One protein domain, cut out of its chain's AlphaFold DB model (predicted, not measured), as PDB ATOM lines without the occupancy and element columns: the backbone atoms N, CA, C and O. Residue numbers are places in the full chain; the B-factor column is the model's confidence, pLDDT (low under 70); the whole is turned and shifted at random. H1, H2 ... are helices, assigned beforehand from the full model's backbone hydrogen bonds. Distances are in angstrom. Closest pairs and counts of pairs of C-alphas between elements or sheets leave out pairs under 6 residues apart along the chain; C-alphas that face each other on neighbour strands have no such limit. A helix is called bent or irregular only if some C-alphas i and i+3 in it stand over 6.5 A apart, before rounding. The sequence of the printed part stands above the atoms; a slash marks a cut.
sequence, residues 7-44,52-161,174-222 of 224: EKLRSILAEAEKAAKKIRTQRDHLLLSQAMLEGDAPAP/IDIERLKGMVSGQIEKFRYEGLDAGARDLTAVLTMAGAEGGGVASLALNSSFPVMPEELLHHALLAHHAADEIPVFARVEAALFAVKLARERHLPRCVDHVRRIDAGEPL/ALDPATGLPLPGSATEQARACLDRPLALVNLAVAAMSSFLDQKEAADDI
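AT A GLANCE: This is residues 7 to 44, 52 to 161 and 174 to 222 of the 224 residues of an uncharacterized protein of Brachypodium distachyon (UniProt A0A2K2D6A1). This is an elongated helical bundle of four columns: the long helices H1 and H6 side by side, H2 followed by H3 as the third column, and the bent helix H5 as the fourth. Neighbouring columns run opposite ways, the short helix H4 packs on H5a and H6 on one side and makes a helical hairpin with H5a, and residues 217 to 222, of which 217 to 220 belong to H6, stick out at one end. The printed part has 197 residues with six named helices, in the order H1 to H6, and no named strand; the class is all helix. The whole is compact, with a radius of gyration of the C-alphas of 18.4 A and spans of 58 by 36 by 25 A.

IN THESE COORDINATES: H1, residues 7 to 38, begins with C-alpha 7 at (48.379, 28.395, 123.345) and is 46.4 A long. H2 is residues 54 to 67, 19.4 A, and H3 is residues 71 to 88, 25.7 A. H4, residues 108 to 119, is 17.0 A long and begins with C-alpha 108 at (53.329, -2.681, 103.148). H5, residues 126 to 156, was assigned as one helix by its hydrogen bonds but is bent: C-alphas 142 and 145 are 7.0 A apart. Its arms are H5a, residues 126 to 142, 24.4 A, and H5b, residues 145 to 156, 16.4 A, at a shallow tilt of 32 degrees. H6, residues 187 to 220, is 50.0 A long, has a kink of 33 degrees near residue 198, and ends with C-alpha 220 at (35.896, 28.733, 117.798). It is neither bent nor irregular, but only just: C-alphas 194 and 197 are 6.2 A apart.

HOW THE PARTS SIT: H1, H2, H3, H4, H5a, H5b and H6 form a bundle, mostly aligned. H1 touches H3 with residues 12 to 26 alone, closest at the C-alphas of Ala 19 and Gly 76, 4.3 A, opposite ways at a shallow tilt of 27 degrees. H1 touches H6 too, closest at the C-alphas of Leu 37 and Thr 188, 5.9 A. H2 touches H5b, closest at the C-alphas of Ser 62 and Val 149, 5.9 A. H5a touches H6, closest at the C-alphas of Ala 133 and Ala 205, 4.1 A, opposite ways at 25 degrees, a shallow tilt. H4 and H5a form a helical hairpin; their closest C-alphas, Leu 115 and Ala 132, are 6.2 A apart. H1 and H4 are apart. Every O i to N i+4 pair is within hydrogen-bond range in H1, H2, H3, H4, H5a and H5b; in H6 it is 26 of 30.

THE WHOLE: The C-alphas farthest apart, Pro 160 and Ile 222, are 61.1 A apart. Residues 45 to 51 and 162 to 173 are not printed; the C-alpha gaps are 9.2 A from 44 to 52 and 5.5 A from 161 to 174. The link from H3 to H4 is long, 19 residues. Mean pLDDT of the printed part is 75.7; 68 residues are under 70, among them 52 to 70 and 174 to 188.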
ATOM      1  N   GLU A   7      47.116  28.113 124.041       78.94
ATOM      2  CA  GLU A   7      48.379  28.395 123.345       78.94
ATOM      3  C   GLU A   7      49.008  27.141 122.713       78.94
ATOM      4  O   GLU A   7      49.541  27.181 121.600       78.94
ATOM      5  N   LYS A   8      48.893  25.997 123.391       76.38
ATOM      6  CA  LYS A   8      49.391  24.704 122.911       76.38
ATOM      7  C   LYS A   8      48.545  24.182 121.767       76.38
ATOM      8  O   LYS A   8      49.092  23.784 120.741       76.38
ATOM      9  N   LEU A   9      47.222  24.266 121.904       80.69
ATOM     10  CA  LEU A   9      46.300  23.919 120.826       80.69
ATOM     11  C   LEU A   9      46.575  24.765 119.574       80.69
ATOM     12  O   LEU A   9      46.691  24.213 118.483       80.69
ATOM     13  N   ARG A  10      46.797  26.078 119.726       84.12
ATOM     14  CA  ARG A  10      47.198  26.955 118.610       84.12
ATOM     15  C   ARG A  10      48.498  26.512 117.947       84.12
ATOM     16  O   ARG A  10      48.592  26.551 116.726       84.12
ATOM     17  N   SER A  11      49.479  26.074 118.730       87.56
ATOM     18  CA  SER A  11      50.770  25.622 118.204       87.56
ATOM     19  C   SER A  11      50.651  24.287 117.455       87.56
ATOM     20  O   SER A  11      51.220  24.144 116.376       87.56
ATOM     21  N   ILE A  12      49.858  23.341 117.972       87.94
ATOM     22  CA  ILE A  12      49.532  22.072 117.296       87.94
ATOM     23  C   ILE A  12      48.818  22.345 115.963       87.94
ATOM     24  O   ILE A  12      49.181  21.775 114.936       87.94
ATOM     25  N   LEU A  13      47.831  23.244 115.963       88.12
ATOM     26  CA  LEU A  13      47.077  23.608 114.763       88.12
ATOM     27  C   LEU A  13      47.948  24.330 113.731       88.12
ATOM     28  O   LEU A  13      47.876  24.008 112.550       88.12
ATOM     29  N   ALA A  14      48.824  25.241 114.162       90.44
ATOM     30  CA  ALA A  14      49.758  25.915 113.264       90.44
ATOM     31  C   ALA A  14      50.702  24.921 112.565       90.44
ATOM     32  O   ALA A  14      51.013  25.079 111.385       90.44
ATOM     33  N   GLU A  15      51.147  23.880 113.269       91.62
ATOM     34  CA  GLU A  15      51.987  22.837 112.677       91.62
ATOM     35  C   GLU A  15      51.187  21.926 111.731       91.62
ATOM     36  O   GLU A  15      51.649  21.586 110.641       91.62
ATOM     37  N   ALA A  16      49.937  21.621 112.081       91.62
ATOM     38  CA  ALA A  16      49.018  20.890 111.218       91.62
ATOM     39  C   ALA A  16      48.665  21.647 109.925       91.62
ATOM     40  O   ALA A  16      48.596  21.033 108.860       91.62
ATOM     41  N   GLU A  17      48.499  22.970 109.978       93.38
ATOM     42  CA  GLU A  17      48.273  23.815 108.798       93.38
ATOM     43  C   GLU A  17      49.476  23.781 107.841       93.38
ATOM     44  O   GLU A  17      49.304  23.647 106.623       93.38
ATOM     45  N   LYS A  18      50.708  23.833 108.372       93.50
ATOM     46  CA  LYS A  18      51.929  23.683 107.560       93.50
ATOM     47  C   LYS A  18      51.985  22.311 106.892       93.50
ATOM     48  O   LYS A  18      52.228  22.244 105.681       93.50
ATOM     49  N   ALA A  19      51.708  21.248 107.651       93.38
ATOM     50  CA  ALA A  19      51.659  19.888 107.132       93.38
ATOM     51  C   ALA A  19      50.636  19.771 105.993       93.38
ATOM     52  O   ALA A  19      50.970  19.333 104.892       93.38
ATOM     53  N   ALA A  20      49.405  20.238 106.231       93.62
ATOM     54  CA  ALA A  20      48.314  20.199 105.265       93.62
ATOM     55  C   ALA A  20      48.677  20.932 103.970       93.62
ATOM     56  O   ALA A  20      48.457  20.402 102.880       93.62
ATOM     57  N   LYS A  21      49.282  22.123 104.067       94.06
ATOM     58  CA  LYS A  21      49.722  22.893 102.897       94.06
ATOM     59  C   LYS A  21      50.722  22.105 102.049       94.06
ATOM     60  O   LYS A  21      50.526  21.981 100.843       94.06
ATOM     61  N   LYS A  22      51.759  21.545 102.673       93.12
ATOM     62  CA  LYS A  22      52.815  20.785 101.982       93.12
ATOM     63  C   LYS A  22      52.270  19.518 101.314       93.12
ATOM     64  O   LYS A  22      52.592  19.246 100.158       93.12
ATOM     65  N   ILE A  23      51.403  18.780 102.012       93.25
ATOM     66  CA  ILE A  23      50.784  17.550 101.495       93.25
ATOM     67  C   ILE A  23      49.834  17.869 100.329       93.25
ATOM     68  O   ILE A  23      49.879  17.180  99.312       93.25
ATOM     69  N   ARG A  24      49.024  18.936 100.423       93.12
ATOM     70  CA  ARG A  24      48.153  19.394  99.322       93.12
ATOM     71  C   ARG A  24      48.960  19.792  98.091       93.12
ATOM     72  O   ARG A  24      48.642  19.337  97.001       93.12
ATOM     73  N   THR A  25      50.040  20.556  98.260       90.12
ATOM     74  CA  THR A  25      50.929  20.897  97.141       90.12
ATOM     75  C   THR A  25      51.477  19.642  96.461       90.12
ATOM     76  O   THR A  25      51.438  19.555  95.236       90.12
ATOM     77  N   GLN A  26      51.913  18.629  97.222       88.81
ATOM     78  CA  GLN A  26      52.338  17.372  96.606       88.81
ATOM     79  C   GLN A  26      51.196  16.680  95.854       88.81
ATOM     80  O   GLN A  26      51.403  16.215  94.734       88.81
ATOM     81  N   ARG A  27      50.009  16.579  96.462       92.12
ATOM     82  CA  ARG A  27      48.832  15.985  95.818       92.12
ATOM     83  C   ARG A  27      48.569  16.636  94.463       92.12
ATOM     84  O   ARG A  27      48.373  15.929  93.483       92.12
ATOM     85  N   ASP A  28      48.602  17.961  94.407       89.69
ATOM     86  CA  ASP A  28      48.317  18.715  93.187       89.69
ATOM     87  C   ASP A  28      49.363  18.420  92.093       89.69
ATOM     88  O   ASP A  28      49.009  18.277  90.925       89.69
ATOM     89  N   HIS A  29      50.633  18.212  92.462       85.06
ATOM     90  CA  HIS A  29      51.661  17.737  91.526       85.06
ATOM     91  C   HIS A  29      51.399  16.312  91.013       85.06
ATOM     92  O   HIS A  29      51.619  16.034  89.831       85.06
ATOM     93  N   LEU A  30      50.920  15.407  91.871       86.19
ATOM     94  CA  LEU A  30      50.562  14.045  91.461       86.19
ATOM     95  C   LEU A  30      49.340  14.039  90.532       86.19
ATOM     96  O   LEU A  30      49.359  13.341  89.523       86.19
ATOM     97  N   LEU A  31      48.326  14.859  90.820       86.75
ATOM     98  CA  LEU A  31      47.153  15.038  89.958       86.75
ATOM     99  C   LEU A  31      47.537  15.617  88.596       86.75
ATOM    100  O   LEU A  31      47.072  15.131  87.572       86.75
ATOM    101  N   LEU A  32      48.430  16.611  88.567       82.69
ATOM    102  CA  LEU A  32      48.955  17.143  87.311       82.69
ATOM    103  C   LEU A  32      49.703  16.065  86.515       82.69
ATOM    104  O   LEU A  32      49.547  15.981  85.301       82.69
ATOM    105  N   SER A  33      50.487  15.223  87.194       79.44
ATOM    106  CA  SER A  33      51.192  14.101  86.562       79.44
ATOM    107  C   SER A  33      50.220  13.087  85.955       79.44
ATOM    108  O   SER A  33      50.438  12.632  84.835       79.44
ATOM    109  N   GLN A  34      49.123  12.784  86.652       80.19
ATOM    110  CA  GLN A  34      48.058  11.911  86.159       80.19
ATOM    111  C   GLN A  34      47.345  12.526  84.942       80.19
ATOM    112  O   GLN A  34      47.262  11.887  83.899       80.19
ATOM    113  N   ALA A  35      46.946  13.800  85.020       79.25
ATOM    114  CA  ALA A  35      46.295  14.518  83.920       79.25
ATOM    115  C   ALA A  35      47.188  14.634  82.673       79.25
ATOM    116  O   ALA A  35      46.702  14.566  81.545       79.25
ATOM    117  N   MET A  36      48.508  14.773  82.857       74.00
ATOM    118  CA  MET A  36      49.458  14.717  81.744       74.00
ATOM    119  C   MET A  36      49.424  13.351  81.061       74.00
ATOM    120  O   MET A  36      49.352  13.316  79.840       74.00
ATOM    121  N   LEU A  37      49.413  12.247  81.818       72.56
ATOM    122  CA  LEU A  37      49.318  10.887  81.263       72.56
ATOM    123  C   LEU A  37      47.980  10.607  80.561       72.56
ATOM    124  O   LEU A  37      47.934   9.764  79.669       72.56
ATOM    125  N   GLU A  38      46.914  11.308  80.945       71.31
ATOM    126  CA  GLU A  38      45.586  11.222  80.319       71.31
ATOM    127  C   GLU A  38      45.492  11.997  78.996       71.31
ATOM    128  O   GLU A  38      44.554  11.794  78.233       71.31
ATOM    129  N   GLY A  39      46.474  12.853  78.693       65.12
ATOM    130  CA  GLY A  39      46.407  13.769  77.550       65.12
ATOM    131  C   GLY A  39      45.479  14.969  77.776       65.12
ATOM    132  O   GLY A  39      45.293  15.769  76.863       65.12
ATOM    133  N   ASP A  40      44.946  15.122  78.991       56.06
ATOM    134  CA  ASP A  40      44.023  16.190  79.390       56.06
ATOM    135  C   ASP A  40      44.746  17.441  79.920       56.06
ATOM    136  O   ASP A  40      44.133  18.489  80.147       56.06
ATOM    137  N   ALA A  41      46.061  17.360  80.136       57.56
ATOM    138  CA  ALA A  41      46.841  18.511  80.567       57.56
ATOM    139  C   ALA A  41      46.946  19.569  79.452       57.56
ATOM    140  O   ALA A  41      47.147  19.222  78.284       57.56
ATOM    141  N   PRO A  42      46.891  20.871  79.795       49.28
ATOM    142  CA  PRO A  42      47.146  21.926  78.827       49.28
ATOM    143  C   PRO A  42      48.548  21.728  78.252       49.28
ATOM    144  O   PRO A  42      49.537  21.731  78.990       49.28
ATOM    145  N   ALA A  43      48.618  21.526  76.934       47.22
ATOM    146  CA  ALA A  43      49.884  21.395  76.238       47.22
ATOM    147  C   ALA A  43      50.771  22.600  76.597       47.22
ATOM    148  O   ALA A  43      50.297  23.743  76.520       47.22
ATOM    149  N   PRO A  44      52.035  22.393  77.013       48.41
ATOM    150  CA  PRO A  44      52.957  23.512  77.114       48.41
ATOM    151  C   PRO A  44      53.010  24.193  75.739       48.41
ATOM    152  O   PRO A  44      52.945  23.491  74.728       48.41
ATOM    153  N   ILE A  52      52.032  16.128  71.182       48.19
ATOM    154  CA  ILE A  52      52.973  15.737  72.236       48.19
ATOM    155  C   ILE A  52      53.318  14.254  72.063       48.19
ATOM    156  O   ILE A  52      52.462  13.390  72.241       48.19
ATOM    157  N   ASP A  53      54.568  13.977  71.689       58.59
ATOM    158  CA  ASP A  53      55.074  12.616  71.552       58.59
ATOM    159  C   ASP A  53      54.985  11.905  72.909       58.59
ATOM    160  O   ASP A  53      55.334  12.477  73.948       58.59
ATOM    161  N   ILE A  54      54.503  10.664  72.912       54.84
ATOM    162  CA  ILE A  54      54.308   9.855  74.122       54.84
ATOM    163  C   ILE A  54      55.633   9.716  74.891       54.84
ATOM    164  O   ILE A  54      55.637   9.746  76.120       54.84
ATOM    165  N   GLU A  55      56.761   9.655  74.183       55.88
ATOM    166  CA  GLU A  55      58.117   9.660  74.754       55.88
ATOM    167  C   GLU A  55      58.431  10.972  75.499       55.88
ATOM    168  O   GLU A  55      58.961  10.980  76.609       55.88
ATOM    169  N   ARG A  56      58.006  12.119  74.953       57.56
ATOM    170  CA  ARG A  56      58.181  13.433  75.595       57.56
ATOM    171  C   ARG A  56      57.303  13.573  76.840       57.56
ATOM    172  O   ARG A  56      57.729  14.167  77.831       57.56
ATOM    173  N   LEU A  57      56.098  13.005  76.802       57.84
ATOM    174  CA  LEU A  57      55.152  12.969  77.918       57.84
ATOM    175  C   LEU A  57      55.699  12.131  79.090       57.84
ATOM    176  O   LEU A  57      55.657  12.571  80.238       57.84
ATOM    177  N   LYS A  58      56.290  10.963  78.801       59.47
ATOM    178  CA  LYS A  58      56.917  10.076  79.796       59.47
ATOM    179  C   LYS A  58      58.120  10.727  80.478       59.47
ATOM    180  O   LYS A  58      58.166  10.747  81.710       59.47
ATOM    181  N   GLY A  59      59.028  11.333  79.708       59.22
ATOM    182  CA  GLY A  59      60.174  12.083  80.236       59.22
ATOM    183  C   GLY A  59      59.776  13.310  81.072       59.22
ATOM    184  O   GLY A  59      60.459  13.672  82.031       59.22
ATOM    185  N   MET A  60      58.637  13.941  80.763       60.25
ATOM    186  CA  MET A  60      58.084  15.042  81.561       60.25
ATOM    187  C   MET A  60      57.456  14.572  82.876       60.25
ATOM    188  O   MET A  60      57.607  15.252  83.890       60.25
ATOM    189  N   VAL A  61      56.774  13.424  82.882       64.06
ATOM    190  CA  VAL A  61      56.153  12.838  84.080       64.06
ATOM    191  C   VAL A  61      57.224  12.304  85.030       64.06
ATOM    192  O   VAL A  61      57.224  12.675  86.203       64.06
ATOM    193  N   SER A  62      58.193  11.520  84.544       61.78
ATOM    194  CA  SER A  62      59.334  11.074  85.361       61.78
ATOM    195  C   SER A  62      60.144  12.269  85.870       61.78
ATOM    196  O   SER A  62      60.416  12.371  87.067       61.78
ATOM    197  N   GLY A  63      60.415  13.240  84.993       63.25
ATOM    198  CA  GLY A  63      61.089  14.487  85.330       63.25
ATOM    199  C   GLY A  63      60.347  15.321  86.373       63.25
ATOM    200  O   GLY A  63      60.992  15.858  87.265       63.25
ATOM    201  N   GLN A  64      59.014  15.421  86.329       63.88
ATOM    202  CA  GLN A  64      58.240  16.108  87.372       63.88
ATOM    203  C   GLN A  64      58.289  15.358  88.698       63.88
ATOM    204  O   GLN A  64      58.568  15.964  89.734       63.88
ATOM    205  N   ILE A  65      58.049  14.051  88.672       63.81
ATOM    206  CA  ILE A  65      58.038  13.235  89.879       63.81
ATOM    207  C   ILE A  65      59.418  13.291  90.573       63.81
ATOM    208  O   ILE A  65      59.500  13.444  91.794       63.81
ATOM    209  N   GLU A  66      60.507  13.279  89.802       62.81
ATOM    210  CA  GLU A  66      61.877  13.436  90.305       62.81
ATOM    211  C   GLU A  66      62.225  14.863  90.728       62.81
ATOM    212  O   GLU A  66      62.882  15.053  91.754       62.81
ATOM    213  N   LYS A  67      61.796  15.871  89.958       61.00
ATOM    214  CA  LYS A  67      62.060  17.291  90.234       61.00
ATOM    215  C   LYS A  67      61.392  17.745  91.522       61.00
ATOM    216  O   LYS A  67      61.973  18.546  92.244       61.00
ATOM    217  N   PHE A  68      60.197  17.236  91.813       59.28
ATOM    218  CA  PHE A  68      59.492  17.540  93.057       59.28
ATOM    219  C   PHE A  68      59.828  16.575  94.193       59.28
ATOM    220  O   PHE A  68      59.414  16.839  95.318       59.28
ATOM    221  N   ARG A  69      60.580  15.496  93.911       59.97
ATOM    222  CA  ARG A  69      61.287  14.591  94.839       59.97
ATOM    223  C   ARG A  69      60.545  14.227  96.135       59.97
ATOM    224  O   ARG A  69      61.165  13.925  97.151       59.97
ATOM    225  N   TYR A  70      59.217  14.284  96.096       69.69
ATOM    226  CA  TYR A  70      58.318  14.176  97.242       69.69
ATOM    227  C   TYR A  70      58.654  15.110  98.414       69.69
ATOM    228  O   TYR A  70      58.284  14.812  99.546       69.69
ATOM    229  N   GLU A  71      59.315  16.251  98.175       76.81
ATOM    230  CA  GLU A  71      59.746  17.174  99.240       76.81
ATOM    231  C   GLU A  71      58.563  17.662 100.090       76.81
ATOM    232  O   GLU A  71      58.691  17.843 101.304       76.81
ATOM    233  N   GLY A  72      57.386  17.808  99.468       82.06
ATOM    234  CA  GLY A  72      56.139  18.115 100.163       82.06
ATOM    235  C   GLY A  72      55.691  17.004 101.120       82.06
ATOM    236  O   GLY A  72      55.197  17.304 102.207       82.06
ATOM    237  N   LEU A  73      55.915  15.730 100.779       88.31
ATOM    238  CA  LEU A  73      55.624  14.591 101.661       88.31
ATOM    239  C   LEU A  73      56.654  14.466 102.778       88.31
ATOM    240  O   LEU A  73      56.269  14.237 103.920       88.31
ATOM    241  N   ASP A  74      57.941  14.664 102.486       89.50
ATOM    242  CA  ASP A  74      59.005  14.680 103.497       89.50
ATOM    243  C   ASP A  74      58.732  15.736 104.560       89.50
ATOM    244  O   ASP A  74      58.727  15.456 105.762       89.50
ATOM    245  N   ALA A  75      58.518  16.969 104.106       89.12
ATOM    246  CA  ALA A  75      58.273  18.092 104.984       89.12
ATOM    247  C   ALA A  75      56.922  17.942 105.698       89.12
ATOM    248  O   ALA A  75      56.845  18.218 106.890       89.12
ATOM    249  N   GLY A  76      55.887  17.446 105.010       91.12
ATOM    250  CA  GLY A  76      54.588  17.152 105.612       91.12
ATOM    251  C   GLY A  76      54.672  16.090 106.712       91.12
ATOM    252  O   GLY A  76      54.147  16.294 107.799       91.12
ATOM    253  N   ALA A  77      55.395  14.990 106.487       92.94
ATOM    254  CA  ALA A  77      55.576  13.933 107.481       92.94
ATOM    255  C   ALA A  77      56.326  14.417 108.733       92.94
ATOM    256  O   ALA A  77      56.018  13.977 109.845       92.94
ATOM    257  N   ARG A  78      57.304  15.319 108.574       93.38
ATOM    258  CA  ARG A  78      58.012  15.938 109.707       93.38
ATOM    259  C   ARG A  78      57.069  16.784 110.555       93.38
ATOM    260  O   ARG A  78      57.018  16.579 111.764       93.38
ATOM    261  N   ASP A  79      56.290  17.654 109.921       93.75
ATOM    262  CA  ASP A  79      55.317  18.503 110.612       93.75
ATOM    263  C   ASP A  79      54.234  17.648 111.307       93.75
ATOM    264  O   ASP A  79      53.936  17.857 112.479       93.75
ATOM    265  N   LEU A  80      53.705  16.601 110.652       92.44
ATOM    266  CA  LEU A  80      52.758  15.657 111.274       92.44
ATOM    267  C   LEU A  80      53.359  14.918 112.478       92.44
ATOM    268  O   LEU A  80      52.684  14.686 113.479       92.44
ATOM    269  N   THR A  81      54.642  14.557 112.404       92.19
ATOM    270  CA  THR A  81      55.350  13.962 113.545       92.19
ATOM    271  C   THR A  81      55.441  14.960 114.701       92.19
ATOM    272  O   THR A  81      55.239  14.576 115.853       92.19
ATOM    273  N   ALA A  82      55.697  16.239 114.411       90.19
ATOM    274  CA  ALA A  82      55.703  17.298 115.415       90.19
ATOM    275  C   ALA A  82      54.312  17.490 116.045       90.19
ATOM    276  O   ALA A  82      54.223  17.511 117.270       90.19
ATOM    277  N   VAL A  83      53.234  17.503 115.249       89.62
ATOM    278  CA  VAL A  83      51.837  17.543 115.732       89.62
ATOM    279  C   VAL A  83      51.573  16.437 116.759       89.62
ATOM    280  O   VAL A  83      51.120  16.720 117.869       89.62
ATOM    281  N   LEU A  84      51.904  15.182 116.431       88.94
ATOM    282  CA  LEU A  84      51.699  14.040 117.333       88.94
ATOM    283  C   LEU A  84      52.598  14.100 118.574       88.94
ATOM    284  O   LEU A  84      52.160  13.771 119.674       88.94
ATOM    285  N   THR A  85      53.845  14.550 118.417       88.19
ATOM    286  CA  THR A  85      54.800  14.686 119.530       88.19
ATOM    287  C   THR A  85      54.333  15.747 120.523       88.19
ATOM    288  O   THR A  85      54.331  15.506 121.727       88.19
ATOM    289  N   MET A  86      53.891  16.903 120.024       84.69
ATOM    290  CA  MET A  86      53.354  17.992 120.841       84.69
ATOM    291  C   MET A  86      52.084  17.559 121.577       84.69
ATOM    292  O   MET A  86      51.940  17.845 122.762       84.69
ATOM    293  N   ALA A  87      51.199  16.813 120.910       80.00
ATOM    294  CA  ALA A  87      49.997  16.270 121.534       80.00
ATOM    295  C   ALA A  87      50.309  15.201 122.605       80.00
ATOM    296  O   ALA A  87      49.622  15.129 123.622       80.00
ATOM    297  N   GLY A  88      51.348  14.383 122.399       74.19
ATOM    298  CA  GLY A  88      51.726  13.292 123.304       74.19
ATOM    299  C   GLY A  88      52.565  13.712 124.518       74.19
ATOM    300  O   GLY A  88      52.495  13.056 125.556       74.19
ATOM    301  N   ALA A  89      53.345  14.790 124.419       64.12
ATOM    302  CA  ALA A  89      54.272  15.214 125.471       64.12
ATOM    303  C   ALA A  89      53.592  15.815 126.715       64.12
ATOM    304  O   ALA A  89      54.221  15.901 127.768       64.12
ATOM    305  N   GLU A  90      52.329  16.241 126.623       57.78
ATOM    306  CA  GLU A  90      51.759  17.150 127.628       57.78
ATOM    307  C   GLU A  90      50.472  16.675 128.310       57.78
ATOM    308  O   GLU A  90      50.022  17.295 129.275       57.78
ATOM    309  N   GLY A  91      49.924  15.528 127.907       47.97
ATOM    310  CA  GLY A  91      48.964  14.788 128.724       47.97
ATOM    311  C   GLY A  91      49.723  13.905 129.710       47.97
ATOM    312  O   GLY A  91      50.005  12.771 129.357       47.97
ATOM    313  N   GLY A  92      50.104  14.445 130.877       38.38
ATOM    314  CA  GLY A  92      50.916  13.844 131.958       38.38
ATOM    315  C   GLY A  92      50.984  12.309 132.054       38.38
ATOM    316  O   GLY A  92      50.481  11.718 133.005       38.38
ATOM    317  N   GLY A  93      51.704  11.693 131.115       36.56
ATOM    318  CA  GLY A  93      51.747  10.252 130.890       36.56
ATOM    319  C   GLY A  93      50.623   9.798 129.970       36.56
ATOM    320  O   GLY A  93      49.490   9.751 130.423       36.56
ATOM    321  N   VAL A  94      50.965   9.445 128.719       42.31
ATOM    322  CA  VAL A  94      50.211   8.568 127.797       42.31
ATOM    323  C   VAL A  94      48.709   8.525 128.115       42.31
ATOM    324  O   VAL A  94      48.136   7.461 128.344       42.31
ATOM    325  N   ALA A  95      48.052   9.688 128.166       43.28
ATOM    326  CA  ALA A  95      46.606   9.759 128.080       43.28
ATOM    327  C   ALA A  95      46.358   9.422 126.622       43.28
ATOM    328  O   ALA A  95      46.444  10.288 125.756       43.28
ATOM    329  N   SER A  96      46.318   8.107 126.398       52.72
ATOM    330  CA  SER A  96      46.693   7.435 125.172       52.72
ATOM    331  C   SER A  96      46.095   8.195 124.009       52.72
ATOM    332  O   SER A  96      44.895   8.083 123.759       52.72
ATOM    333  N   LEU A  97      46.928   8.947 123.274       59.84
ATOM    334  CA  LEU A  97      46.666   9.104 121.853       59.84
ATOM    335  C   LEU A  97      46.354   7.665 121.429       59.84
ATOM    336  O   LEU A  97      47.168   6.772 121.692       59.84
ATOM    337  N   ALA A  98      45.113   7.392 121.027       65.50
ATOM    338  CA  ALA A  98      44.643   6.044 120.723       65.50
ATOM    339  C   ALA A  98      45.253   5.630 119.379       65.50
ATOM    340  O   ALA A  98      44.557   5.401 118.395       65.50
ATOM    341  N   LEU A  99      46.583   5.675 119.351       73.81
ATOM    342  CA  LEU A  99      47.438   5.472 118.218       73.81
ATOM    343  C   LEU A  99      47.421   3.995 117.891       73.81
ATOM    344  O   LEU A  99      47.377   3.122 118.765       73.81
ATOM    345  N   ASN A 100      47.461   3.721 116.607       75.19
ATOM    346  CA  ASN A 100      47.459   2.387 116.090       75.19
ATOM    347  C   ASN A 100      48.857   1.777 116.239       75.19
ATOM    348  O   ASN A 100      49.743   1.955 115.403       75.19
ATOM    349  N   SER A 101      49.031   0.973 117.286       77.62
ATOM    350  CA  SER A 101      50.270   0.232 117.546       77.62
ATOM    351  C   SER A 101      50.640  -0.776 116.451       77.62
ATOM    352  O   SER A 101      51.774  -1.253 116.423       77.62
ATOM    353  N   SER A 102      49.712  -1.104 115.543       84.25
ATOM    354  CA  SER A 102      49.933  -2.087 114.480       84.25
ATOM    355  C   SER A 102      50.523  -1.471 113.213       84.25
ATOM    356  O   SER A 102      51.270  -2.156 112.520       84.25
ATOM    357  N   PHE A 103      50.255  -0.196 112.904       85.56
ATOM    358  CA  PHE A 103      50.766   0.445 111.682       85.56
ATOM    359  C   PHE A 103      52.295   0.376 111.509       85.56
ATOM    360  O   PHE A 103      52.730   0.035 110.409       85.56
ATOM    361  N   PRO A 104      53.134   0.614 112.542       85.31
ATOM    362  CA  PRO A 104      54.591   0.584 112.383       85.31
ATOM    363  C   PRO A 104      55.164  -0.780 111.980       85.31
ATOM    364  O   PRO A 104      56.242  -0.839 111.395       85.31
ATOM    365  N   VAL A 105      54.478  -1.870 112.335       87.94
ATOM    366  CA  VAL A 105      54.948  -3.251 112.127       87.94
ATOM    367  C   VAL A 105      54.196  -3.968 111.009       87.94
ATOM    368  O   VAL A 105      54.514  -5.111 110.679       87.94
ATOM    369  N   MET A 106      53.186  -3.318 110.431       88.19
ATOM    370  CA  MET A 106      52.342  -3.910 109.409       88.19
ATOM    371  C   MET A 106      53.101  -4.012 108.073       88.19
ATOM    372  O   MET A 106      53.752  -3.049 107.661       88.19
ATOM    373  N   PRO A 107      53.014  -5.154 107.363       89.38
ATOM    374  CA  PRO A 107      53.528  -5.276 106.002       89.38
ATOM    375  C   PRO A 107      52.927  -4.220 105.069       89.38
ATOM    376  O   PRO A 107      51.760  -3.875 105.217       89.38
ATOM    377  N   GLU A 108      53.700  -3.767 104.077       87.44
ATOM    378  CA  GLU A 108      53.329  -2.681 103.148       87.44
ATOM    379  C   GLU A 108      51.904  -2.822 102.583       87.44
ATOM    380  O   GLU A 108      51.108  -1.891 102.675       87.44
ATOM    381  N   GLU A 109      51.575  -3.997 102.045       86.38
ATOM    382  CA  GLU A 109      50.276  -4.267 101.418       86.38
ATOM    383  C   GLU A 109      49.118  -4.216 102.417       86.38
ATOM    384  O   GLU A 109      48.076  -3.613 102.158       86.38
ATOM    385  N   LEU A 110      49.319  -4.793 103.603       89.88
ATOM    386  CA  LEU A 110      48.323  -4.745 104.667       89.88
ATOM    387  C   LEU A 110      48.156  -3.317 105.192       89.88
ATOM    388  O   LEU A 110      47.028  -2.890 105.427       89.88
ATOM    389  N   LEU A 111      49.255  -2.566 105.315       90.88
ATOM    390  CA  LEU A 111      49.239  -1.178 105.763       90.88
ATOM    391  C   LEU A 111      48.467  -0.299 104.782       90.88
ATOM    392  O   LEU A 111      47.645   0.505 105.210       90.88
ATOM    393  N   HIS A 112      48.673  -0.489 103.478       89.75
ATOM    394  CA  HIS A 112      47.932   0.225 102.443       89.75
ATOM    395  C   HIS A 112      46.416   0.052 102.615       89.75
ATOM    396  O   HIS A 112      45.682   1.034 102.745       89.75
ATOM    397  N   HIS A 113      45.944  -1.194 102.678       90.12
ATOM    398  CA  HIS A 113      44.519  -1.482 102.831       90.12
ATOM    399  C   HIS A 113      43.966  -1.017 104.180       90.12
ATOM    400  O   HIS A 113      42.871  -0.455 104.230       90.12
ATOM    401  N   ALA A 114      44.722  -1.205 105.264       90.31
ATOM    402  CA  ALA A 114      44.319  -0.769 106.595       90.31
ATOM    403  C   ALA A 114      44.149   0.751 106.670       90.31
ATOM    404  O   ALA A 114      43.185   1.215 107.270       90.31
ATOM    405  N   LEU A 115      45.035   1.527 106.037       90.56
ATOM    406  CA  LEU A 115      44.919   2.983 105.979       90.56
ATOM    407  C   LEU A 115      43.658   3.408 105.218       90.56
ATOM    408  O   LEU A 115      42.873   4.191 105.746       90.56
ATOM    409  N   LEU A 116      43.408   2.848 104.030       88.75
ATOM    410  CA  LEU A 116      42.200   3.167 103.257       88.75
ATOM    411  C   LEU A 116      40.910   2.814 104.011       88.75
ATOM    412  O   LEU A 116      39.973   3.610 104.029       88.75
ATOM    413  N   ALA A 117      40.877   1.661 104.684       87.06
ATOM    414  CA  ALA A 117      39.747   1.263 105.521       87.06
ATOM    415  C   ALA A 117      39.580   2.179 106.741       87.06
ATOM    416  O   ALA A 117      38.455   2.490 107.125       87.06
ATOM    417  N   HIS A 118      40.688   2.646 107.326       81.06
ATOM    418  CA  HIS A 118      40.666   3.603 108.426       81.06
ATOM    419  C   HIS A 118      39.965   4.895 107.992       81.06
ATOM    420  O   HIS A 118      39.102   5.381 108.697       81.06
ATOM    421  N   HIS A 119      40.218   5.427 106.798       73.50
ATOM    422  CA  HIS A 119      39.522   6.642 106.357       73.50
ATOM    423  C   HIS A 119      37.988   6.510 106.285       73.50
ATOM    424  O   HIS A 119      37.286   7.492 106.507       73.50
ATOM    425  N   ALA A 120      37.479   5.311 106.002       69.62
ATOM    426  CA  ALA A 120      36.053   5.050 105.821       69.62
ATOM    427  C   ALA A 120      35.273   4.817 107.130       69.62
ATOM    428  O   ALA A 120      34.066   4.600 107.073       69.62
ATOM    429  N   ALA A 121      35.929   4.811 108.295       74.94
ATOM    430  CA  ALA A 121      35.253   4.557 109.566       74.94
ATOM    431  C   ALA A 121      34.752   5.856 110.228       74.94
ATOM    432  O   ALA A 121      35.511   6.809 110.423       74.94
ATOM    433  N   ASP A 122      33.478   5.855 110.632       63.59
ATOM    434  CA  ASP A 122      32.758   7.042 111.119       63.59
ATOM    435  C   ASP A 122      33.305   7.604 112.450       63.59
ATOM    436  O   ASP A 122      33.279   8.814 112.684       63.59
ATOM    437  N   GLU A 123      33.893   6.762 113.307       70.19
ATOM    438  CA  GLU A 123      34.254   7.126 114.687       70.19
ATOM    439  C   GLU A 123      35.735   6.891 115.013       70.19
ATOM    440  O   GLU A 123      36.098   6.145 115.922       70.19
ATOM    441  N   ILE A 124      36.626   7.548 114.272       75.75
ATOM    442  CA  ILE A 124      38.059   7.516 114.587       75.75
ATOM    443  C   ILE A 124      38.462   8.729 115.429       75.75
ATOM    444  O   ILE A 124      38.166   9.866 115.051       75.75
ATOM    445  N   PRO A 125      39.200   8.526 116.536       82.31
ATOM    446  CA  PRO A 125      39.779   9.617 117.305       82.31
ATOM    447  C   PRO A 125      40.618  10.550 116.431       82.31
ATOM    448  O   PRO A 125      41.405  10.114 115.595       82.31
ATOM    449  N   VAL A 126      40.504  11.854 116.661       82.50
ATOM    450  CA  VAL A 126      41.085  12.857 115.766       82.50
ATOM    451  C   VAL A 126      42.594  12.679 115.536       82.50
ATOM    452  O   VAL A 126      43.063  12.707 114.400       82.50
ATOM    453  N   PHE A 127      43.354  12.371 116.589       85.31
ATOM    454  CA  PHE A 127      44.793  12.137 116.476       85.31
ATOM    455  C   PHE A 127      45.154  10.782 115.855       85.31
ATOM    456  O   PHE A 127      46.229  10.665 115.274       85.31
ATOM    457  N   ALA A 128      44.264   9.787 115.899       85.38
ATOM    458  CA  ALA A 128      44.444   8.547 115.145       85.38
ATOM    459  C   ALA A 128      44.296   8.798 113.632       85.38
ATOM    460  O   ALA A 128      45.039   8.223 112.840       85.38
ATOM    461  N   ARG A 129      43.440   9.749 113.216       87.81
ATOM    462  CA  ARG A 129      43.388  10.205 111.812       87.81
ATOM    463  C   ARG A 129      44.673  10.920 111.392       87.81
ATOM    464  O   ARG A 129      45.170  10.674 110.296       87.81
ATOM    465  N   VAL A 130      45.230  11.770 112.259       90.25
ATOM    466  CA  VAL A 130      46.524  12.444 112.018       90.25
ATOM    467  C   VAL A 130      47.662  11.422 111.908       90.25
ATOM    468  O   VAL A 130      48.526  11.538 111.039       90.25
ATOM    469  N   GLU A 131      47.651  10.382 112.737       91.44
ATOM    470  CA  GLU A 131      48.608   9.281 112.632       91.44
ATOM    471  C   GLU A 131      48.435   8.473 111.343       91.44
ATOM    472  O   GLU A 131      49.420   8.203 110.653       91.44
ATOM    473  N   ALA A 132      47.206   8.123 110.968       91.12
ATOM    474  CA  ALA A 132      46.947   7.461 109.695       91.12
ATOM    475  C   ALA A 132      47.428   8.320 108.514       91.12
ATOM    476  O   ALA A 132      48.067   7.800 107.600       91.12
ATOM    477  N   ALA A 133      47.222   9.641 108.562       93.88
ATOM    478  CA  ALA A 133      47.766  10.568 107.573       93.88
ATOM    479  C   ALA A 133      49.302  10.505 107.516       93.88
ATOM    480  O   ALA A 133      49.872  10.434 106.428       93.88
ATOM    481  N   LEU A 134      49.982  10.459 108.668       94.81
ATOM    482  CA  LEU A 134      51.439  10.313 108.733       94.81
ATOM    483  C   LEU A 134      51.911   9.015 108.066       94.81
ATOM    484  O   LEU A 134      52.851   9.042 107.266       94.81
ATOM    485  N   PHE A 135      51.275   7.883 108.371       94.12
ATOM    486  CA  PHE A 135      51.637   6.596 107.775       94.12
ATOM    487  C   PHE A 135      51.306   6.525 106.285       94.12
ATOM    488  O   PHE A 135      52.108   5.989 105.526       94.12
ATOM    489  N   ALA A 136      50.203   7.125 105.842       94.12
ATOM    490  CA  ALA A 136      49.860   7.224 104.428       94.12
ATOM    491  C   ALA A 136      50.895   8.045 103.645       94.12
ATOM    492  O   ALA A 136      51.375   7.598 102.603       94.12
ATOM    493  N   VAL A 137      51.313   9.195 104.183       93.75
ATOM    494  CA  VAL A 137      52.367  10.035 103.595       93.75
ATOM    495  C   VAL A 137      53.695   9.280 103.526       93.75
ATOM    496  O   VAL A 137      54.335   9.272 102.474       93.75
ATOM    497  N   LYS A 138      54.101   8.609 104.613       92.81
ATOM    498  CA  LYS A 138      55.331   7.801 104.643       92.81
ATOM    499  C   LYS A 138      55.282   6.652 103.644       92.81
ATOM    500  O   LYS A 138      56.223   6.482 102.879       92.81
ATOM    501  N   LEU A 139      54.188   5.899 103.603       92.25
ATOM    502  CA  LEU A 139      54.028   4.762 102.701       92.25
ATOM    503  C   LEU A 139      54.066   5.194 101.227       92.25
ATOM    504  O   LEU A 139      54.787   4.597 100.424       92.25
ATOM    505  N   ALA A 140      53.358   6.276 100.886       90.75
ATOM    506  CA  ALA A 140      53.389   6.852  99.546       90.75
ATOM    507  C   ALA A 140      54.812   7.269  99.150       90.75
ATOM    508  O   ALA A 140      55.305   6.861  98.099       90.75
ATOM    509  N   ARG A 141      55.490   8.032 100.013       89.88
ATOM    510  CA  ARG A 141      56.825   8.597  99.771       89.88
ATOM    511  C   ARG A 141      57.939   7.547  99.736       89.88
ATOM    512  O   ARG A 141      58.816   7.620  98.886       89.88
ATOM    513  N   GLU A 142      57.941   6.596 100.662       89.38
ATOM    514  CA  GLU A 142      59.065   5.665 100.851       89.38
ATOM    515  C   GLU A 142      58.962   4.420  99.972       89.38
ATOM    516  O   GLU A 142      59.978   3.774  99.712       89.38
ATOM    517  N   ARG A 143      57.750   4.056  99.532       87.88
ATOM    518  CA  ARG A 143      57.508   2.791  98.825       87.88
ATOM    519  C   ARG A 143      56.861   2.983  97.466       87.88
ATOM    520  O   ARG A 143      57.458   2.612  96.459       87.88
ATOM    521  N   HIS A 144      55.655   3.541  97.422       86.81
ATOM    522  CA  HIS A 144      54.860   3.527  96.193       86.81
ATOM    523  C   HIS A 144      55.404   4.483  95.130       86.81
ATOM    524  O   HIS A 144      55.595   4.091  93.984       86.81
ATOM    525  N   LEU A 145      55.716   5.719  95.509       85.12
ATOM    526  CA  LEU A 145      56.166   6.723  94.558       85.12
ATOM    527  C   LEU A 145      57.547   6.410  93.939       85.12
ATOM    528  O   LEU A 145      57.670   6.511  92.716       85.12
ATOM    529  N   PRO A 146      58.569   5.947  94.693       83.00
ATOM    530  CA  PRO A 146      59.813   5.451  94.097       83.00
ATOM    531  C   PRO A 146      59.589   4.321  93.084       83.00
ATOM    532  O   PRO A 146      60.140   4.374  91.987       83.00
ATOM    533  N   ARG A 147      58.719   3.348  93.402       82.12
ATOM    534  CA  ARG A 147      58.362   2.268  92.466       82.12
ATOM    535  C   ARG A 147      57.729   2.810  91.187       82.12
ATOM    536  O   ARG A 147      58.027   2.294  90.115       82.12
ATOM    537  N   CYS A 148      56.913   3.859  91.279       80.06
ATOM    538  CA  CYS A 148      56.324   4.480  90.096       80.06
ATOM    539  C   CYS A 148      57.326   5.225  89.236       80.06
ATOM    540  O   CYS A 148      57.256   5.106  88.018       80.06
ATOM    541  N   VAL A 149      58.293   5.921  89.830       78.19
ATOM    542  CA  VAL A 149      59.391   6.521  89.056       78.19
ATOM    543  C   VAL A 149      60.157   5.447  88.303       78.19
ATOM    544  O   VAL A 149      60.346   5.565  87.097       78.19
ATOM    545  N   ASP A 150      60.563   4.382  88.993       77.62
ATOM    546  CA  ASP A 150      61.314   3.294  88.367       77.62
ATOM    547  C   ASP A 150      60.496   2.602  87.270       77.62
ATOM    548  O   ASP A 150      61.032   2.253  86.219       77.62
ATOM    549  N   HIS A 151      59.189   2.444  87.478       75.25
ATOM    550  CA  HIS A 151      58.290   1.869  86.488       75.25
ATOM    551  C   HIS A 151      58.140   2.758  85.243       75.25
ATOM    552  O   HIS A 151      58.319   2.274  84.126       75.25
ATOM    553  N   VAL A 152      57.896   4.059  85.427       73.12
ATOM    554  CA  VAL A 152      57.792   5.031  84.326       73.12
ATOM    555  C   VAL A 152      59.112   5.129  83.558       73.12
ATOM    556  O   VAL A 152      59.098   5.148  82.332       73.12
ATOM    557  N   ARG A 153      60.262   5.104  84.246       73.38
ATOM    558  CA  ARG A 153      61.585   5.083  83.597       73.38
ATOM    559  C   ARG A 153      61.802   3.844  82.732       73.38
ATOM    560  O   ARG A 153      62.352   3.960  81.645       73.38
ATOM    561  N   ARG A 154      61.379   2.658  83.182       69.88
ATOM    562  CA  ARG A 154      61.492   1.422  82.380       69.88
ATOM    563  C   ARG A 154      60.627   1.476  81.124       69.88
ATOM    564  O   ARG A 154      61.064   1.053  80.060       69.88
ATOM    565  N   ILE A 155      59.425   2.035  81.256       66.31
ATOM    566  CA  ILE A 155      58.518   2.296  80.134       66.31
ATOM    567  C   ILE A 155      59.127   3.289  79.123       66.31
ATOM    568  O   ILE A 155      58.885   3.163  77.921       66.31
ATOM    569  N   ASP A 156      59.871   4.287  79.603       65.31
ATOM    570  CA  ASP A 156      60.559   5.304  78.794       65.31
ATOM    571  C   ASP A 156      61.803   4.744  78.089       65.31
ATOM    572  O   ASP A 156      62.011   4.955  76.904       65.31
ATOM    573  N   ALA A 157      62.587   3.917  78.780       65.12
ATOM    574  CA  ALA A 157      63.783   3.289  78.221       65.12
ATOM    575  C   ALA A 157      63.490   2.192  77.173       65.12
ATOM    576  O   ALA A 157      64.421   1.568  76.659       65.12
ATOM    577  N   GLY A 158      62.213   1.908  76.884       57.25
ATOM    578  CA  GLY A 158      61.803   0.779  76.047       57.25
ATOM    579  C   GLY A 158      62.248  -0.575  76.615       57.25
ATOM    580  O   GLY A 158      62.328  -1.556  75.874       57.25
ATOM    581  N   GLU A 159      62.571  -0.635  77.913       51.75
ATOM    582  CA  GLU A 159      63.056  -1.850  78.551       51.75
ATOM    583  C   GLU A 159      61.896  -2.834  78.752       51.75
ATOM    584  O   GLU A 159      60.841  -2.463  79.280       51.75
ATOM    585  N   PRO A 160      62.068  -4.114  78.376       42.06
ATOM    586  CA  PRO A 160      61.044  -5.119  78.600       42.06
ATOM    587  C   PRO A 160      60.835  -5.322  80.107       42.06
ATOM    588  O   PRO A 160      61.738  -5.726  80.845       42.06
ATOM    589  N   LEU A 161      59.615  -5.047  80.562       46.00
ATOM    590  CA  LEU A 161      59.164  -5.251  81.936       46.00
ATOM    591  C   LEU A 161      59.110  -6.765  82.217       46.00
ATOM    592  O   LEU A 161      58.214  -7.461  81.759       46.00
ATOM    593  N   ALA A 174      53.614  -5.541  82.740       42.69
ATOM    594  CA  ALA A 174      54.089  -5.044  84.039       42.69
ATOM    595  C   ALA A 174      53.221  -5.495  85.204       42.69
ATOM    596  O   ALA A 174      52.028  -5.311  85.126       42.69
ATOM    597  N   LEU A 175      53.770  -6.002  86.305       47.00
ATOM    598  CA  LEU A 175      52.948  -6.549  87.388       47.00
ATOM    599  C   LEU A 175      52.431  -5.472  88.366       47.00
ATOM    600  O   LEU A 175      53.196  -4.662  88.885       47.00
ATOM    601  N   ASP A 176      51.138  -5.527  88.657       47.94
ATOM    602  CA  ASP A 176      50.428  -4.875  89.745       47.94
ATOM    603  C   ASP A 176      51.115  -5.221  91.082       47.94
ATOM    604  O   ASP A 176      51.290  -6.398  91.412       47.94
ATOM    605  N   PRO A 177      51.530  -4.221  91.873       46.84
ATOM    606  CA  PRO A 177      52.287  -4.454  93.098       46.84
ATOM    607  C   PRO A 177      51.455  -5.038  94.253       46.84
ATOM    608  O   PRO A 177      52.045  -5.467  95.240       46.84
ATOM    609  N   ALA A 178      50.119  -5.065  94.157       42.94
ATOM    610  CA  ALA A 178      49.227  -5.695  95.136       42.94
ATOM    611  C   ALA A 178      48.984  -7.184  94.855       42.94
ATOM    612  O   ALA A 178      48.791  -7.974  95.778       42.94
ATOM    613  N   THR A 179      48.996  -7.579  93.583       43.91
ATOM    614  CA  THR A 179      48.606  -8.930  93.145       43.91
ATOM    615  C   THR A 179      49.718  -9.700  92.442       43.91
ATOM    616  O   THR A 179      49.599 -10.910  92.258       43.91
ATOM    617  N   GLY A 180      50.810  -9.035  92.058       46.84
ATOM    618  CA  GLY A 180      51.868  -9.628  91.244       46.84
ATOM    619  C   GLY A 180      51.383 -10.039  89.852       46.84
ATOM    620  O   GLY A 180      51.999 -10.909  89.243       46.84
ATOM    621  N   LEU A 181      50.279  -9.456  89.366       44.16
ATOM    622  CA  LEU A 181      49.651  -9.775  88.081       44.16
ATOM    623  C   LEU A 181      49.871  -8.669  87.058       44.16
ATOM    624  O   LEU A 181      49.845  -7.512  87.439       44.16
ATOM    625  N   PRO A 182      50.011  -8.966  85.764       47.91
ATOM    626  CA  PRO A 182      50.245  -7.935  84.767       47.91
ATOM    627  C   PRO A 182      49.124  -6.879  84.704       47.91
ATOM    628  O   PRO A 182      47.985  -7.229  84.412       47.91
ATOM    629  N   LEU A 183      49.446  -5.605  84.946       53.88
ATOM    630  CA  LEU A 183      48.677  -4.407  84.638       53.88
ATOM    631  C   LEU A 183      48.270  -4.464  83.157       53.88
ATOM    632  O   LEU A 183      49.127  -4.361  82.270       53.88
ATOM    633  N   PRO A 184      46.978  -4.663  82.863       47.34
ATOM    634  CA  PRO A 184      46.483  -4.611  81.500       47.34
ATOM    635  C   PRO A 184      46.487  -3.157  81.012       47.34
ATOM    636  O   PRO A 184      46.157  -2.247  81.769       47.34
ATOM    637  N   GLY A 185      46.835  -2.944  79.743       59.72
ATOM    638  CA  GLY A 185      46.745  -1.633  79.098       59.72
ATOM    639  C   GLY A 185      48.037  -1.154  78.441       59.72
ATOM    640  O   GLY A 185      49.097  -1.776  78.531       59.72
ATOM    641  N   SER A 186      47.919  -0.037  77.739       69.88
ATOM    642  CA  SER A 186      49.005   0.747  77.162       69.88
ATOM    643  C   SER A 186      50.000   1.232  78.227       69.88
ATOM    644  O   SER A 186      49.707   1.292  79.419       69.88
ATOM    645  N   ALA A 187      51.202   1.613  77.795       67.94
ATOM    646  CA  ALA A 187      52.243   2.162  78.666       67.94
ATOM    647  C   ALA A 187      51.763   3.349  79.530       67.94
ATOM    648  O   ALA A 187      52.166   3.488  80.684       67.94
ATOM    649  N   THR A 188      50.887   4.193  78.986       66.88
ATOM    650  CA  THR A 188      50.283   5.328  79.698       66.88
ATOM    651  C   THR A 188      49.264   4.872  80.742       66.88
ATOM    652  O   THR A 188      49.266   5.397  81.853       66.88
ATOM    653  N   GLU A 189      48.456   3.851  80.445       73.25
ATOM    654  CA  GLU A 189      47.533   3.238  81.414       73.25
ATOM    655  C   GLU A 189      48.287   2.561  82.567       73.25
ATOM    656  O   GLU A 189      47.906   2.725  83.724       73.25
ATOM    657  N   GLN A 190      49.401   1.879  82.286       72.62
ATOM    658  CA  GLN A 190      50.249   1.269  83.319       72.62
ATOM    659  C   GLN A 190      50.923   2.327  84.212       72.62
ATOM    660  O   GLN A 190      50.916   2.210  85.440       72.62
ATOM    661  N   ALA A 191      51.447   3.405  83.617       74.25
ATOM    662  CA  ALA A 191      52.004   4.535  84.361       74.25
ATOM    663  C   ALA A 191      50.950   5.216  85.254       74.25
ATOM    664  O   ALA A 191      51.234   5.543  86.409       74.25
ATOM    665  N   ARG A 192      49.722   5.380  84.743       77.56
ATOM    666  CA  ARG A 192      48.584   5.931  85.491       77.56
ATOM    667  C   ARG A 192      48.204   5.038  86.666       77.56
ATOM    668  O   ARG A 192      48.163   5.522  87.793       77.56
ATOM    669  N   ALA A 193      48.019   3.743  86.415       80.81
ATOM    670  CA  ALA A 193      47.677   2.769  87.448       80.81
ATOM    671  C   ALA A 193      48.710   2.754  88.585       80.81
ATOM    672  O   ALA A 193      48.357   2.593  89.753       80.81
ATOM    673  N   CYS A 194      49.989   2.994  88.273       81.94
ATOM    674  CA  CYS A 194      50.996   3.145  89.314       81.94
ATOM    675  C   CYS A 194      50.744   4.371  90.204       81.94
ATOM    676  O   CYS A 194      50.864   4.268  91.424       81.94
ATOM    677  N   LEU A 195      50.379   5.522  89.627       85.12
ATOM    678  CA  LEU A 195      50.135   6.762  90.372       85.12
ATOM    679  C   LEU A 195      48.864   6.733  91.227       85.12
ATOM    680  O   LEU A 195      48.821   7.425  92.247       85.12
ATOM    681  N   ASP A 196      47.870   5.918  90.876       88.00
ATOM    682  CA  ASP A 196      46.601   5.830  91.612       88.00
ATOM    683  C   ASP A 196      46.815   5.444  93.081       88.00
ATOM    684  O   ASP A 196      46.219   6.017  93.996       88.00
ATOM    685  N   ARG A 197      47.731   4.503  93.327       87.56
ATOM    686  CA  ARG A 197      47.997   3.958  94.659       87.56
ATOM    687  C   ARG A 197      48.604   4.977  95.640       87.56
ATOM    688  O   ARG A 197      48.054   5.147  96.732       87.56
ATOM    689  N   PRO A 198      49.707   5.683  95.323       89.38
ATOM    690  CA  PRO A 198      50.194   6.765  96.169       89.38
ATOM    691  C   PRO A 198      49.237   7.960  96.210       89.38
ATOM    692  O   PRO A 198      49.119   8.583  97.263       89.38
ATOM    693  N   LEU A 199      48.524   8.269  95.122       91.06
ATOM    694  CA  LEU A 199      47.549   9.358  95.110       91.06
ATOM    695  C   LEU A 199      46.391   9.099  96.085       91.06
ATOM    696  O   LEU A 199      46.006  10.010  96.816       91.06
ATOM    697  N   ALA A 200      45.888   7.865  96.172       92.56
ATOM    698  CA  ALA A 200      44.861   7.482  97.140       92.56
ATOM    699  C   ALA A 200      45.311   7.732  98.592       92.56
ATOM    700  O   ALA A 200      44.572   8.317  99.385       92.56
ATOM    701  N   LEU A 201      46.552   7.365  98.928       93.19
ATOM    702  CA  LEU A 201      47.129   7.611 100.255       93.19
ATOM    703  C   LEU A 201      47.318   9.105 100.546       93.19
ATOM    704  O   LEU A 201      47.041   9.568 101.652       93.19
ATOM    705  N   VAL A 202      47.773   9.876  99.559       93.00
ATOM    706  CA  VAL A 202      47.937  11.325  99.715       93.00
ATOM    707  C   VAL A 202      46.574  12.012  99.865       93.00
ATOM    708  O   VAL A 202      46.430  12.889 100.714       93.00
ATOM    709  N   ASN A 203      45.553  11.590  99.115       94.25
ATOM    710  CA  ASN A 203      44.183  12.089  99.257       94.25
ATOM    711  C   ASN A 203      43.606  11.796 100.642       94.25
ATOM    712  O   ASN A 203      43.024  12.690 101.254       94.25
ATOM    713  N   LEU A 204      43.834  10.589 101.166       93.56
ATOM    714  CA  LEU A 204      43.485  10.238 102.540       93.56
ATOM    715  C   LEU A 204      44.145  11.190 103.540       93.56
ATOM    716  O   LEU A 204      43.468  11.720 104.420       93.56
ATOM    717  N   ALA A 205      45.449  11.441 103.396       92.94
ATOM    718  CA  ALA A 205      46.164  12.350 104.283       92.94
ATOM    719  C   ALA A 205      45.602  13.779 104.205       92.94
ATOM    720  O   ALA A 205      45.402  14.416 105.237       92.94
ATOM    721  N   VAL A 206      45.279  14.272 103.005       93.25
ATOM    722  CA  VAL A 206      44.627  15.580 102.841       93.25
ATOM    723  C   VAL A 206      43.259  15.610 103.521       93.25
ATOM    724  O   VAL A 206      42.971  16.573 104.226       93.25
ATOM    725  N   ALA A 207      42.433  14.580 103.346       91.81
ATOM    726  CA  ALA A 207      41.102  14.517 103.944       91.81
ATOM    727  C   ALA A 207      41.162  14.470 105.480       91.81
ATOM    728  O   ALA A 207      40.443  15.210 106.150       91.81
ATOM    729  N   ALA A 208      42.073  13.666 106.037       90.50
ATOM    730  CA  ALA A 208      42.313  13.598 107.475       90.50
ATOM    731  C   ALA A 208      42.743  14.957 108.050       90.50
ATOM    732  O   ALA A 208      42.236  15.374 109.090       90.50
ATOM    733  N   MET A 209      43.632  15.672 107.355       92.00
ATOM    734  CA  MET A 209      44.103  16.983 107.800       92.00
ATOM    735  C   MET A 209      43.061  18.085 107.641       92.00
ATOM    736  O   MET A 209      42.962  18.932 108.519       92.00
ATOM    737  N   SER A 210      42.266  18.080 106.567       90.44
ATOM    738  CA  SER A 210      41.140  19.012 106.440       90.44
ATOM    739  C   SER A 210      40.143  18.797 107.577       90.44
ATOM    740  O   SER A 210      39.875  19.731 108.314       90.44
ATOM    741  N   SER A 211      39.727  17.551 107.831       87.56
ATOM    742  CA  SER A 211      38.819  17.241 108.943       87.56
ATOM    743  C   SER A 211      39.378  17.667 110.307       87.56
ATOM    744  O   SER A 211      38.630  18.175 111.139       87.56
ATOM    745  N   PHE A 212      40.684  17.495 110.543       86.69
ATOM    746  CA  PHE A 212      41.329  17.955 111.775       86.69
ATOM    747  C   PHE A 212      41.263  19.476 111.945       86.69
ATOM    748  O   PHE A 212      41.040  19.966 113.050       86.69
ATOM    749  N   LEU A 213      41.464  20.216 110.854       86.50
ATOM    750  CA  LEU A 213      41.450  21.675 110.853       86.50
ATOM    751  C   LEU A 213      40.023  22.239 110.882       86.50
ATOM    752  O   LEU A 213      39.809  23.247 111.538       86.50
ATOM    753  N   ASP A 214      39.038  21.581 110.273       83.25
ATOM    754  CA  ASP A 214      37.638  22.035 110.268       83.25
ATOM    755  C   ASP A 214      36.991  21.901 111.662       83.25
ATOM    756  O   ASP A 214      36.155  22.711 112.063       83.25
ATOM    757  N   GLN A 215      37.428  20.923 112.469       68.12
ATOM    758  CA  GLN A 215      37.008  20.793 113.874       68.12
ATOM    759  C   GLN A 215      37.417  21.996 114.746       68.12
ATOM    760  O   GLN A 215      36.823  22.203 115.804       68.12
ATOM    761  N   LYS A 216      38.402  22.797 114.312       60.97
ATOM    762  CA  LYS A 216      38.803  24.058 114.955       60.97
ATOM    763  C   LYS A 216      37.762  25.154 114.732       60.97
ATOM    764  O   LYS A 216      37.388  25.812 115.694       60.97
ATOM    765  N   GLU A 217      37.283  25.327 113.498       56.84
ATOM    766  CA  GLU A 217      36.300  26.374 113.168       56.84
ATOM    767  C   GLU A 217      34.998  26.162 113.948       56.84
ATOM    768  O   GLU A 217      34.487  27.087 114.571       56.84
ATOM    769  N   ALA A 218      34.542  24.910 114.046       55.16
ATOM    770  CA  ALA A 218      33.365  24.566 114.841       55.16
ATOM    771  C   ALA A 218      33.544  24.808 116.354       55.16
ATOM    772  O   ALA A 218      32.559  25.032 117.055       55.16
ATOM    773  N   ALA A 219      34.771  24.737 116.879       52.59
ATOM    774  CA  ALA A 219      35.055  24.993 118.290       52.59
ATOM    775  C   ALA A 219      35.200  26.495 118.597       52.59
ATOM    776  O   ALA A 219      34.786  26.930 119.672       52.59
ATOM    777  N   ASP A 220      35.743  27.280 117.662       52.81
ATOM    778  CA  ASP A 220      35.896  28.733 117.798       52.81
ATOM    779  C   ASP A 220      34.542  29.471 117.646       52.81
ATOM    780  O   ASP A 220      34.275  30.421 118.387       52.81
ATOM    781  N   ASP A 221      33.628  28.984 116.794       46.38
ATOM    782  CA  ASP A 221      32.275  29.552 116.616       46.38
ATOM    783  C   ASP A 221      31.352  29.375 117.838       46.38
ATOM    784  O   ASP A 221      30.384  30.112 118.005       46.38
ATOM    785  N   ILE A 222      31.640  28.415 118.723       42.44
ATOM    786  CA  ILE A 222      30.861  28.176 119.954       42.44
ATOM    787  C   ILE A 222      31.315  29.102 121.101       42.44
ATOM    788  O   ILE A 222      30.596  29.275 122.086       42.44
TER     789      ILE A 222